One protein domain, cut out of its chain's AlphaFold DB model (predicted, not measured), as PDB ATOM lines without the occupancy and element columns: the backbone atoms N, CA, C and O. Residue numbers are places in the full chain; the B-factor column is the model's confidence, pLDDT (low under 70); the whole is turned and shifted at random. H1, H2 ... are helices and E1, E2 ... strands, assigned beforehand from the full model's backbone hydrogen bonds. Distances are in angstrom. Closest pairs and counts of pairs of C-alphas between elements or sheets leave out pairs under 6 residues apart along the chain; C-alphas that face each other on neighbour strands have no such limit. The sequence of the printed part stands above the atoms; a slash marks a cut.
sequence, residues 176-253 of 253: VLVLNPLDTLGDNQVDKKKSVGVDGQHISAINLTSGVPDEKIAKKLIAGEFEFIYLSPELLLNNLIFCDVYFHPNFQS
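Overview. This is residues 176 to 253 of the 253 residues of an uncharacterized protein of Puccinia coronata f. sp. avenae (UniProt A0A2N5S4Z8). A small sheet of three short strands stands between one helix, H1, which lies over its edge strand E2 on one face and leaves E1 largely uncovered there, and a loose group of three helices, H2, H3 and H4, beyond the other face, of which H3 only grazes the sheet. H2 and H4 lie side by side, H3 meets H4 at a corner, and the loop of residues 192 to 204 reaches out at the end of the longest axis away from H4. The printed part has 78 residues, with four named helices and three named strands in the order E1, H1, E2, H2, E3, H3, H4. The sheet's order is E1, E3, E2, all parallel, and the class is mixed, helices and strands. The whole is compact, with a radius of gyration of the C-alphas of 12.6 A and spans of 39 by 27 by 18 A.

Along the chain. In the sheet, E1 is residues 176 to 179, 9.7 A long, beginning at C-alpha 176 at (164.488, 126.162, 137.623). E3 is residues 228 to 231, 9.8 A, and E2 is residues 205 to 207, 7.0 A. H1, residues 183 to 191, is 13.3 A long and begins at C-alpha 183 at (166.962, 116.395, 151.942). H2 is residues 215 to 222, 10.4 A, and H3 is residues 233 to 238, 8.4 A. H4, residues 240 to 247, is 10.5 A long and ends at C-alpha 247 at (149.372, 125.217, 137.720).

Arrangement. E3 is the inner strand. E1 is parallel to it at 22 degrees, with N 178 and O 229 2.9 A apart, within hydrogen-bond range. E2 is parallel to E3 at 9 degrees, with N 230 and O 206 2.9 A apart, also within range. E1, H1 and E2 form a split strand-helix-strand unit, two parallel strands joined through a helix with E3 between them in the sheet; E2, H2 and E3 form an unsplit one. Both crossovers are right-handed. H1 is on the sheet at a height of 7.9 A, over E2 and along the strands, at 20 degrees to E2 on the local plane; the closest C-alphas of H1 and E2 are those of Gly 186 and Asn 207, 5.6 A apart. H3 only grazes the sheet with residues 233 to 236. H2 is only just not on the sheet, with 4 pairs of C-alphas within 10 A. H2 and H4 touch at a shallow tilt of 19 degrees, the same way, closest at the C-alphas of Ala 218 and Val 245, 6.1 A. H3 and H4 touch only at the corner, about perpendicular at 78 degrees, closest at the C-alphas of Leu 236 and Phe 242, 6.8 A. H1 is apart from H2, H3 and H4. In H2, H3 and H4 every O i to N i+4 pair is within hydrogen-bond range; in H1, 3 of 5 are.

Size, cuts and confidence. The two C-alphas farthest apart, those of Val 198 and Leu 240, are 39.9 A apart. The printed part has no cut and ends at residue 253, the chain's last. The link from H1 to E2, 13 residues, is long. The mean pLDDT of the printed part is 78.6; residues 181 to 202 and 210 to 212 are under 70.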
ATOM      1  N   VAL A 176     164.014 127.537 137.818       93.06
ATOM      2  CA  VAL A 176     164.488 126.162 137.623       93.06
ATOM      3  C   VAL A 176     163.978 125.279 138.759       93.06
ATOM      4  O   VAL A 176     164.398 125.413 139.911       93.06
ATOM      5  N   LEU A 177     163.104 124.333 138.420       93.25
ATOM      6  CA  LEU A 177     162.714 123.252 139.322       93.25
ATOM      7  C   LEU A 177     163.809 122.184 139.346       93.25
ATOM      8  O   LEU A 177     164.237 121.699 138.298       93.25
ATOM      9  N   VAL A 178     164.256 121.808 140.542       90.88
ATOM     10  CA  VAL A 178     165.265 120.767 140.750       90.88
ATOM     11  C   VAL A 178     164.664 119.663 141.609       90.88
ATOM     12  O   VAL A 178     164.513 119.819 142.818       90.88
ATOM     13  N   LEU A 179     164.352 118.532 140.978       89.56
ATOM     14  CA  LEU A 179     163.942 117.329 141.696       89.56
ATOM     15  C   LEU A 179     165.170 116.696 142.348       89.56
ATOM     16  O   LEU A 179     166.147 116.371 141.672       89.56
ATOM     17  N   ASN A 180     165.127 116.560 143.669       80.19
ATOM     18  CA  ASN A 180     166.217 116.042 144.478       80.19
ATOM     19  C   ASN A 180     165.654 115.086 145.545       80.19
ATOM     20  O   ASN A 180     164.953 115.547 146.442       80.19
ATOM     21  N   PRO A 181     165.979 113.781 145.503       62.00
ATOM     22  CA  PRO A 181     165.479 112.800 146.470       62.00
ATOM     23  C   PRO A 181     166.228 112.811 147.820       62.00
ATOM     24  O   PRO A 181     166.021 111.915 148.629       62.00
ATOM     25  N   LEU A 182     167.144 113.760 148.061       62.75
ATOM     26  CA  LEU A 182     167.981 113.805 149.269       62.75
ATOM     27  C   LEU A 182     167.877 115.155 149.990       62.75
ATOM     28  O   LEU A 182     168.490 116.134 149.556       62.75
ATOM     29  N   ASP A 183     167.184 115.186 151.131       58.19
ATOM     30  CA  ASP A 183     166.962 116.395 151.942       58.19
ATOM     31  C   ASP A 183     168.246 117.163 152.267       58.19
ATOM     32  O   ASP A 183     168.394 118.343 151.944       58.19
ATOM     33  N   THR A 184     169.231 116.460 152.828       54.25
ATOM     34  CA  THR A 184     170.514 117.032 153.273       54.25
ATOM     35  C   THR A 184     171.355 117.611 152.133       54.25
ATOM     36  O   THR A 184     172.297 118.370 152.374       54.25
ATOM     37  N   LEU A 185     171.029 117.285 150.878       56.81
ATOM     38  CA  LEU A 185     171.682 117.827 149.691       56.81
ATOM     39  C   LEU A 185     171.008 119.117 149.180       56.81
ATOM     40  O   LEU A 185     171.642 119.864 148.431       56.81
ATOM     41  N   GLY A 186     169.760 119.389 149.581       55.19
ATOM     42  CA  GLY A 186     169.026 120.611 149.247       55.19
ATOM     43  C   GLY A 186     169.570 121.826 149.999       55.19
ATOM     44  O   GLY A 186     170.015 122.785 149.370       55.19
ATOM     45  N   ASP A 187     169.650 121.750 151.329       59.34
ATOM     46  CA  ASP A 187     170.126 122.854 152.184       59.34
ATOM     47  C   ASP A 187     171.571 123.251 151.845       59.34
ATOM     48  O   ASP A 187     171.869 124.407 151.537       59.34
ATOM     49  N   ASN A 188     172.449 122.248 151.725       59.59
ATOM     50  CA  ASN A 188     173.831 122.404 151.263       59.59
ATOM     51  C   ASN A 188     173.957 123.033 149.861       59.59
ATOM     52  O   ASN A 188     175.034 123.516 149.507       59.59
ATOM     53  N   GLN A 189     172.910 123.000 149.031       57.09
ATOM     54  CA  GLN A 189     172.879 123.670 147.729       57.09
ATOM     55  C   GLN A 189     172.237 125.061 147.765       57.09
ATOM     56  O   GLN A 189     172.629 125.904 146.956       57.09
ATOM     57  N   VAL A 190     171.297 125.317 148.678       58.66
ATOM     58  CA  VAL A 190     170.763 126.661 148.945       58.66
ATOM     59  C   VAL A 190     171.852 127.543 149.559       58.66
ATOM     60  O   VAL A 190     172.070 128.660 149.091       58.66
ATOM     61  N   ASP A 191     172.632 127.029 150.512       58.56
ATOM     62  CA  ASP A 191     173.751 127.780 151.093       58.56
ATOM     63  C   ASP A 191     174.864 128.053 150.066       58.56
ATOM     64  O   ASP A 191     175.342 129.182 149.962       58.56
ATOM     65  N   LYS A 192     175.177 127.091 149.181       56.31
ATOM     66  CA  LYS A 192     176.100 127.266 148.028       56.31
ATOM     67  C   LYS A 192     175.535 128.120 146.873       56.31
ATOM     68  O   LYS A 192     176.061 128.102 145.750       56.31
ATOM     69  N   LYS A 193     174.432 128.833 147.102       57.97
ATOM     70  CA  LYS A 193     173.865 129.835 146.183       57.97
ATOM     71  C   LYS A 193     173.849 131.252 146.753       57.97
ATOM     72  O   LYS A 193     173.697 132.189 145.975       57.97
ATOM     73  N   LYS A 194     174.110 131.412 148.056       54.16
ATOM     74  CA  LYS A 194     174.234 132.722 148.712       54.16
ATOM     75  C   LYS A 194     175.467 133.511 148.249       54.16
ATOM     76  O   LYS A 194     175.499 134.727 148.397       54.16
ATOM     77  N   SER A 195     176.445 132.832 147.652       51.94
ATOM     78  CA  SER A 195     177.589 133.416 146.952       51.94
ATOM     79  C   SER A 195     177.887 132.617 145.679       51.94
ATOM     80  O   SER A 195     178.364 131.482 145.730       51.94
ATOM     81  N   VAL A 196     177.576 133.187 144.510       54.53
ATOM     82  CA  VAL A 196     177.972 132.637 143.207       54.53
ATOM     83  C   VAL A 196     178.831 133.662 142.476       54.53
ATOM     84  O   VAL A 196     178.454 134.823 142.349       54.53
ATOM     85  N   GLY A 197     179.980 133.210 141.983       51.09
ATOM     86  CA  GLY A 197     180.839 134.002 141.110       51.09
ATOM     87  C   GLY A 197     181.766 134.993 141.798       51.09
ATOM     88  O   GLY A 197     181.752 135.168 143.016       51.09
ATOM     89  N   VAL A 198     182.586 135.625 140.958       50.44
ATOM     90  CA  VAL A 198     183.614 136.601 141.349       50.44
ATOM     91  C   VAL A 198     182.980 137.891 141.882       50.44
ATOM     92  O   VAL A 198     183.480 138.469 142.842       50.44
ATOM     93  N   ASP A 199     181.822 138.271 141.333       54.56
ATOM     94  CA  ASP A 199     181.104 139.513 141.659       54.56
ATOM     95  C   ASP A 199     180.036 139.348 142.764       54.56
ATOM     96  O   ASP A 199     179.224 140.244 142.996       54.56
ATOM     97  N   GLY A 200     179.996 138.197 143.450       57.44
ATOM     98  CA  GLY A 200     179.066 137.961 144.565       57.44
ATOM     99  C   GLY A 200     177.587 137.896 144.160       57.44
ATOM    100  O   GLY A 200     176.714 138.276 144.942       57.44
ATOM    101  N   GLN A 201     177.286 137.414 142.951       61.38
ATOM    102  CA  GLN A 201     175.917 137.296 142.458       61.38
ATOM    103  C   GLN A 201     175.126 136.285 143.309       61.38
ATOM    104  O   GLN A 201     175.469 135.104 143.415       61.38
ATOM    105  N   HIS A 202     174.055 136.756 143.944       69.62
ATOM    106  CA  HIS A 202     173.215 135.943 144.818       69.62
ATOM    107  C   HIS A 202     172.039 135.355 144.029       69.62
ATOM    108  O   HIS A 202     171.096 136.075 143.707       69.62
ATOM    109  N   ILE A 203     172.059 134.042 143.789       79.81
ATOM    110  CA  ILE A 203     170.947 133.317 143.154       79.81
ATOM    111  C   ILE A 203     169.942 132.920 144.238       79.81
ATOM    112  O   ILE A 203     170.281 132.153 145.144       79.81
ATOM    113  N   SER A 204     168.698 133.394 144.164       87.19
ATOM    114  CA  SER A 204     167.679 133.032 145.150       87.19
ATOM    115  C   SER A 204     167.247 131.567 145.009       87.19
ATOM    116  O   SER A 204     166.956 131.059 143.921       87.19
ATOM    117  N   ALA A 205     167.215 130.848 146.131       87.56
ATOM    118  CA  ALA A 205     166.814 129.450 146.153       87.56
ATOM    119  C   ALA A 205     166.073 129.079 147.435       87.56
ATOM    120  O   ALA A 205     166.319 129.657 148.494       87.56
ATOM    121  N   ILE A 206     165.201 128.082 147.326       86.62
ATOM    122  CA  ILE A 206     164.470 127.492 148.447       86.62
ATOM    123  C   ILE A 206     164.564 125.968 148.388       86.62
ATOM    124  O   ILE A 206     164.524 125.381 147.302       86.62
ATOM    125  N   ASN A 207     164.699 125.342 149.556       85.38
ATOM    126  CA  ASN A 207     164.549 123.905 149.713       85.38
ATOM    127  C   ASN A 207     163.170 123.597 150.298       85.38
ATOM    128  O   ASN A 207     162.808 124.159 151.328       85.38
ATOM    129  N   LEU A 208     162.412 122.735 149.622       84.69
ATOM    130  CA  LEU A 208     161.097 122.262 150.056       84.69
ATOM    131  C   LEU A 208     161.063 120.733 150.217       84.69
ATOM    132  O   LEU A 208     160.003 120.173 150.460       84.69
ATOM    133  N   THR A 209     162.193 120.029 150.081       71.00
ATOM    134  CA  THR A 209     162.217 118.553 150.106       71.00
ATOM    135  C   THR A 209     161.616 117.963 151.390       71.00
ATOM    136  O   THR A 209     160.914 116.956 151.315       71.00
ATOM    137  N   SER A 210     161.810 118.645 152.526       64.12
ATOM    138  CA  SER A 210     161.407 118.218 153.872       64.12
ATOM    139  C   SER A 210     160.140 118.896 154.420       64.12
ATOM    140  O   SER A 210     159.789 118.676 155.580       64.12
ATOM    141  N   GLY A 211     159.446 119.733 153.635       66.19
ATOM    142  CA  GLY A 211     158.351 120.559 154.152       66.19
ATOM    143  C   GLY A 211     157.270 120.910 153.132       66.19
ATOM    144  O   GLY A 211     157.550 121.313 152.005       66.19
ATOM    145  N   VAL A 212     156.010 120.822 153.565       67.38
ATOM    146  CA  VAL A 212     154.859 121.332 152.807       67.38
ATOM    147  C   VAL A 212     154.946 122.865 152.735       67.38
ATOM    148  O   VAL A 212     155.087 123.496 153.786       67.38
ATOM    149  N   PRO A 213     154.853 123.491 151.546       73.75
ATOM    150  CA  PRO A 213     154.802 124.944 151.444       73.75
ATOM    151  C   PRO A 213     153.536 125.472 152.129       73.75
ATOM    152  O   PRO A 213     152.429 125.034 151.829       73.75
ATOM    153  N   ASP A 214     153.696 126.436 153.036       84.44
ATOM    154  CA  ASP A 214     152.567 127.183 153.590       84.44
ATOM    155  C   ASP A 214     152.038 128.221 152.577       84.44
ATOM    156  O   ASP A 214     152.646 128.487 151.534       84.44
ATOM    157  N   GLU A 215     150.903 128.856 152.883       86.75
ATOM    158  CA  GLU A 215     150.289 129.875 152.015       86.75
ATOM    159  C   GLU A 215     151.243 131.059 151.721       86.75
ATOM    160  O   GLU A 215     151.167 131.708 150.674       86.75
ATOM    161  N   LYS A 216     152.173 131.349 152.638       89.62
ATOM    162  CA  LYS A 216     153.150 132.436 152.510       89.62
ATOM    163  C   LYS A 216     154.263 132.059 151.533       89.62
ATOM    164  O   LYS A 216     154.623 132.880 150.690       89.62
ATOM    165  N   ILE A 217     154.783 130.837 151.608       90.56
ATOM    166  CA  ILE A 217     155.733 130.272 150.648       90.56
ATOM    167  C   ILE A 217     155.059 130.152 149.279       90.56
ATOM    168  O   ILE A 217     155.626 130.635 148.304       90.56
ATOM    169  N   ALA A 218     153.833 129.627 149.200       91.62
ATOM    170  CA  ALA A 218     153.065 129.532 147.957       91.62
ATOM    171  C   ALA A 218     152.971 130.886 147.227       91.62
ATOM    172  O   ALA A 218     153.322 130.984 146.049       91.62
ATOM    173  N   LYS A 219     152.622 131.967 147.942       92.81
ATOM    174  CA  LYS A 219     152.607 133.338 147.396       92.81
ATOM    175  C   LYS A 219     153.975 133.792 146.869       92.81
ATOM    176  O   LYS A 219     154.031 134.405 145.806       92.81
ATOM    177  N   LYS A 220     155.075 133.470 147.562       93.88
ATOM    178  CA  LYS A 220     156.451 133.797 147.130       93.88
ATOM    179  C   LYS A 220     156.886 133.025 145.880       93.88
ATOM    180  O   LYS A 220     157.517 133.605 144.997       93.88
ATOM    181  N   LEU A 221     156.531 131.739 145.791       93.19
ATOM    182  CA  LEU A 221     156.768 130.903 144.608       93.19
ATOM    183  C   LEU A 221     156.018 131.489 143.401       93.19
ATOM    184  O   LEU A 221     156.633 131.797 142.385       93.19
ATOM    185  N   ILE A 222     154.717 131.758 143.561       92.12
ATOM    186  CA  ILE A 222     153.837 132.374 142.552       92.12
ATOM    187  C   ILE A 222     154.321 133.768 142.106       92.12
ATOM    188  O   ILE A 222     154.111 134.157 140.956       92.12
ATOM    189  N   ALA A 223     154.961 134.531 142.996       91.56
ATOM    190  CA  ALA A 223     155.542 135.837 142.690       91.56
ATOM    191  C   ALA A 223     156.916 135.764 141.991       91.56
ATOM    192  O   ALA A 223     157.446 136.809 141.593       91.56
ATOM    193  N   GLY A 224     157.504 134.570 141.848       91.12
ATOM    194  CA  GLY A 224     158.842 134.371 141.293       91.12
ATOM    195  C   GLY A 224     159.942 134.996 142.155       91.12
ATOM    196  O   GLY A 224     160.834 135.651 141.622       91.12
ATOM    197  N   GLU A 225     159.857 134.866 143.485       91.88
ATOM    198  CA  GLU A 225     160.933 135.301 144.399       91.88
ATOM    199  C   GLU A 225     162.142 134.346 144.409       91.88
ATOM    200  O   GLU A 225     163.226 134.734 144.849       91.88
ATOM    201  N   PHE A 226     161.973 133.113 143.918       91.38
ATOM    202  CA  PHE A 226     162.995 132.066 143.901       91.38
ATOM    203  C   PHE A 226     163.366 131.666 142.470       91.38
ATOM    204  O   PHE A 226     162.525 131.169 141.726       91.38
ATOM    205  N   GLU A 227     164.637 131.830 142.104       91.88
ATOM    206  CA  GLU A 227     165.190 131.395 140.814       91.88
ATOM    207  C   GLU A 227     165.353 129.869 140.742       91.88
ATOM    208  O   GLU A 227     165.265 129.275 139.670       91.88
ATOM    209  N   PHE A 228     165.576 129.216 141.888       91.94
ATOM    210  CA  PHE A 228     165.679 127.762 141.993       91.94
ATOM    211  C   PHE A 228     164.829 127.205 143.133       91.94
ATOM    212  O   PHE A 228     164.981 127.601 144.289       91.94
ATOM    213  N   ILE A 229     164.013 126.204 142.826       91.44
ATOM    214  CA  ILE A 229     163.175 125.512 143.808       91.44
ATOM    215  C   ILE A 229     163.617 124.051 143.850       91.44
ATOM    216  O   ILE A 229     163.531 123.348 142.841       91.44
ATOM    217  N   TYR A 230     164.106 123.603 145.004       88.94
ATOM    218  CA  TYR A 230     164.405 122.196 145.251       88.94
ATOM    219  C   TYR A 230     163.170 121.501 145.819       88.94
ATOM    220  O   TYR A 230     162.595 121.965 146.804       88.94
ATOM    221  N   LEU A 231     162.772 120.400 145.185       88.62
ATOM    222  CA  LEU A 231     161.575 119.627 145.513       88.62
ATOM    223  C   LEU A 231     161.956 118.160 145.704       88.62
ATOM    224  O   LEU A 231     162.771 117.629 144.943       88.62
ATOM    225  N   SER A 232     161.318 117.493 146.658       87.75
ATOM    226  CA  SER A 232     161.256 116.032 146.674       87.75
ATOM    227  C   SER A 232     160.265 115.553 145.596       87.75
ATOM    228  O   SER A 232     159.318 116.282 145.269       87.75
ATOM    229  N   PRO A 233     160.458 114.363 144.993       87.38
ATOM    230  CA  PRO A 233     159.476 113.775 144.076       87.38
ATOM    231  C   PRO A 233     158.071 113.682 144.688       87.38
ATOM    232  O   PRO A 233     157.078 113.949 144.016       87.38
ATOM    233  N   GLU A 234     157.997 113.375 145.982       87.25
ATOM    234  CA  GLU A 234     156.770 113.268 146.767       87.25
ATOM    235  C   GLU A 234     156.031 114.609 146.842       87.25
ATOM    236  O   GLU A 234     154.815 114.643 146.657       87.25
ATOM    237  N   LEU A 235     156.748 115.722 147.053       87.12
ATOM    238  CA  LEU A 235     156.143 117.055 147.071       87.12
ATOM    239  C   LEU A 235     155.632 117.476 145.686       87.12
ATOM    240  O   LEU A 235     154.579 118.102 145.601       87.12
ATOM    241  N   LEU A 236     156.349 117.137 144.606       88.25
ATOM    242  CA  LEU A 236     155.890 117.447 143.247       88.25
ATOM    243  C   LEU A 236     154.578 116.717 142.908       88.25
ATOM    244  O   LEU A 236     153.734 117.287 142.223       88.25
ATOM    245  N   LEU A 237     154.434 115.460 143.341       86.75
ATOM    246  CA  LEU A 237     153.342 114.582 142.907       86.75
ATOM    247  C   LEU A 237     152.127 114.592 143.846       86.75
ATOM    248  O   LEU A 237     151.000 114.536 143.370       86.75
ATOM    249  N   ASN A 238     152.341 114.676 145.164       85.75
ATOM    250  CA  ASN A 238     151.319 114.365 146.174       85.75
ATOM    251  C   ASN A 238     150.972 115.555 147.090       85.75
ATOM    252  O   ASN A 238     150.513 115.360 148.216       85.75
ATOM    253  N   ASN A 239     151.206 116.796 146.651       87.25
ATOM    254  CA  ASN A 239     150.935 117.985 147.460       87.25
ATOM    255  C   ASN A 239     149.989 118.965 146.759       87.25
ATOM    256  O   ASN A 239     150.377 119.620 145.798       87.25
ATOM    257  N   LEU A 240     148.769 119.110 147.285       86.62
ATOM    258  CA  LEU A 240     147.745 119.986 146.703       86.62
ATOM    259  C   LEU A 240     148.194 121.457 146.637       86.62
ATOM    260  O   LEU A 240     148.048 122.083 145.597       86.62
ATOM    261  N   ILE A 241     148.842 121.982 147.684       88.44
ATOM    262  CA  ILE A 241     149.313 123.380 147.701       88.44
ATOM    263  C   ILE A 241     150.388 123.607 146.629       88.44
ATOM    264  O   ILE A 241     150.376 124.626 145.938       88.44
ATOM    265  N   PHE A 242     151.325 122.666 146.459       90.00
ATOM    266  CA  PHE A 242     152.309 122.768 145.384       90.00
ATOM    267  C   PHE A 242     151.690 122.534 143.998       90.00
ATOM    268  O   PHE A 242     152.120 123.175 143.045       90.00
ATOM    269  N   CYS A 243     150.661 121.690 143.879       90.00
ATOM    270  CA  CYS A 243     149.883 121.510 142.651       90.00
ATOM    271  C   CYS A 243     149.227 122.835 142.220       90.00
ATOM    272  O   CYS A 243     149.444 123.292 141.094       90.00
ATOM    273  N   ASP A 244     148.545 123.516 143.147       90.88
ATOM    274  CA  ASP A 244     147.940 124.834 142.932       90.88
ATOM    275  C   ASP A 244     148.987 125.871 142.503       90.88
ATOM    276  O   ASP A 244     148.785 126.593 141.527       90.88
ATOM    277  N   VAL A 245     150.140 125.920 143.187       92.38
ATOM    278  CA  VAL A 245     151.277 126.783 142.812       92.38
ATOM    279  C   VAL A 245     151.786 126.447 141.412       92.38
ATOM    280  O   VAL A 245     152.001 127.359 140.613       92.38
ATOM    281  N   TYR A 246     151.977 125.162 141.106       91.69
ATOM    282  CA  TYR A 246     152.539 124.703 139.843       91.69
ATOM    283  C   TYR A 246     151.633 125.068 138.671       91.69
ATOM    284  O   TYR A 246     152.129 125.584 137.673       91.69
ATOM    285  N   PHE A 247     150.320 124.861 138.778       91.12
ATOM    286  CA  PHE A 247     149.372 125.217 137.720       91.12
ATOM    287  C   PHE A 247     148.941 126.694 137.740       91.12
ATOM    288  O   PHE A 247     148.273 127.148 136.806       91.12
ATOM    289  N   HIS A 248     149.362 127.478 138.739       90.94
ATOM    290  CA  HIS A 248     148.996 128.886 138.844       90.94
ATOM    291  C   HIS A 248     149.464 129.698 137.613       90.94
ATOM    292  O   HIS A 248     150.659 129.715 137.294       90.94
ATOM    293  N   PRO A 249     148.592 130.487 136.948       88.00
ATOM    294  CA  PRO A 249     148.951 131.174 135.704       88.00
ATOM    295  C   PRO A 249     150.066 132.227 135.799       88.00
ATOM    296  O   PRO A 249     150.497 132.716 134.760       88.00
ATOM    297  N   ASN A 250     150.477 132.675 136.994       88.44
ATOM    298  CA  ASN A 250     151.671 133.534 137.166       88.44
ATOM    299  C   ASN A 250     152.974 132.726 137.305       88.44
ATOM    300  O   ASN A 250     154.044 133.280 137.095       88.44
ATOM    301  N   PHE A 251     152.886 131.454 137.697       89.50
ATOM    302  CA  PHE A 251     154.037 130.569 137.874       89.50
ATOM    303  C   PHE A 251     154.435 129.897 136.548       89.50
ATOM    304  O   PHE A 251     155.612 129.707 136.265       89.50
ATOM    305  N   GLN A 252     153.446 129.607 135.697       87.12
ATOM    306  CA  GLN A 252     153.620 129.010 134.363       87.12
ATOM    307  C   GLN A 252     154.037 129.998 133.253       87.12
ATOM    308  O   GLN A 252     154.110 129.606 132.084       87.12
ATOM    309  N   SER A 253     154.254 131.280 133.571       75.25
ATOM    310  CA  SER A 253     154.412 132.362 132.585       75.25
ATOM    311  C   SER A 253     155.807 132.965 132.521       75.25
ATOM    312  O   SER A 253     156.161 133.649 133.502       75.25
TER     313      SER A 253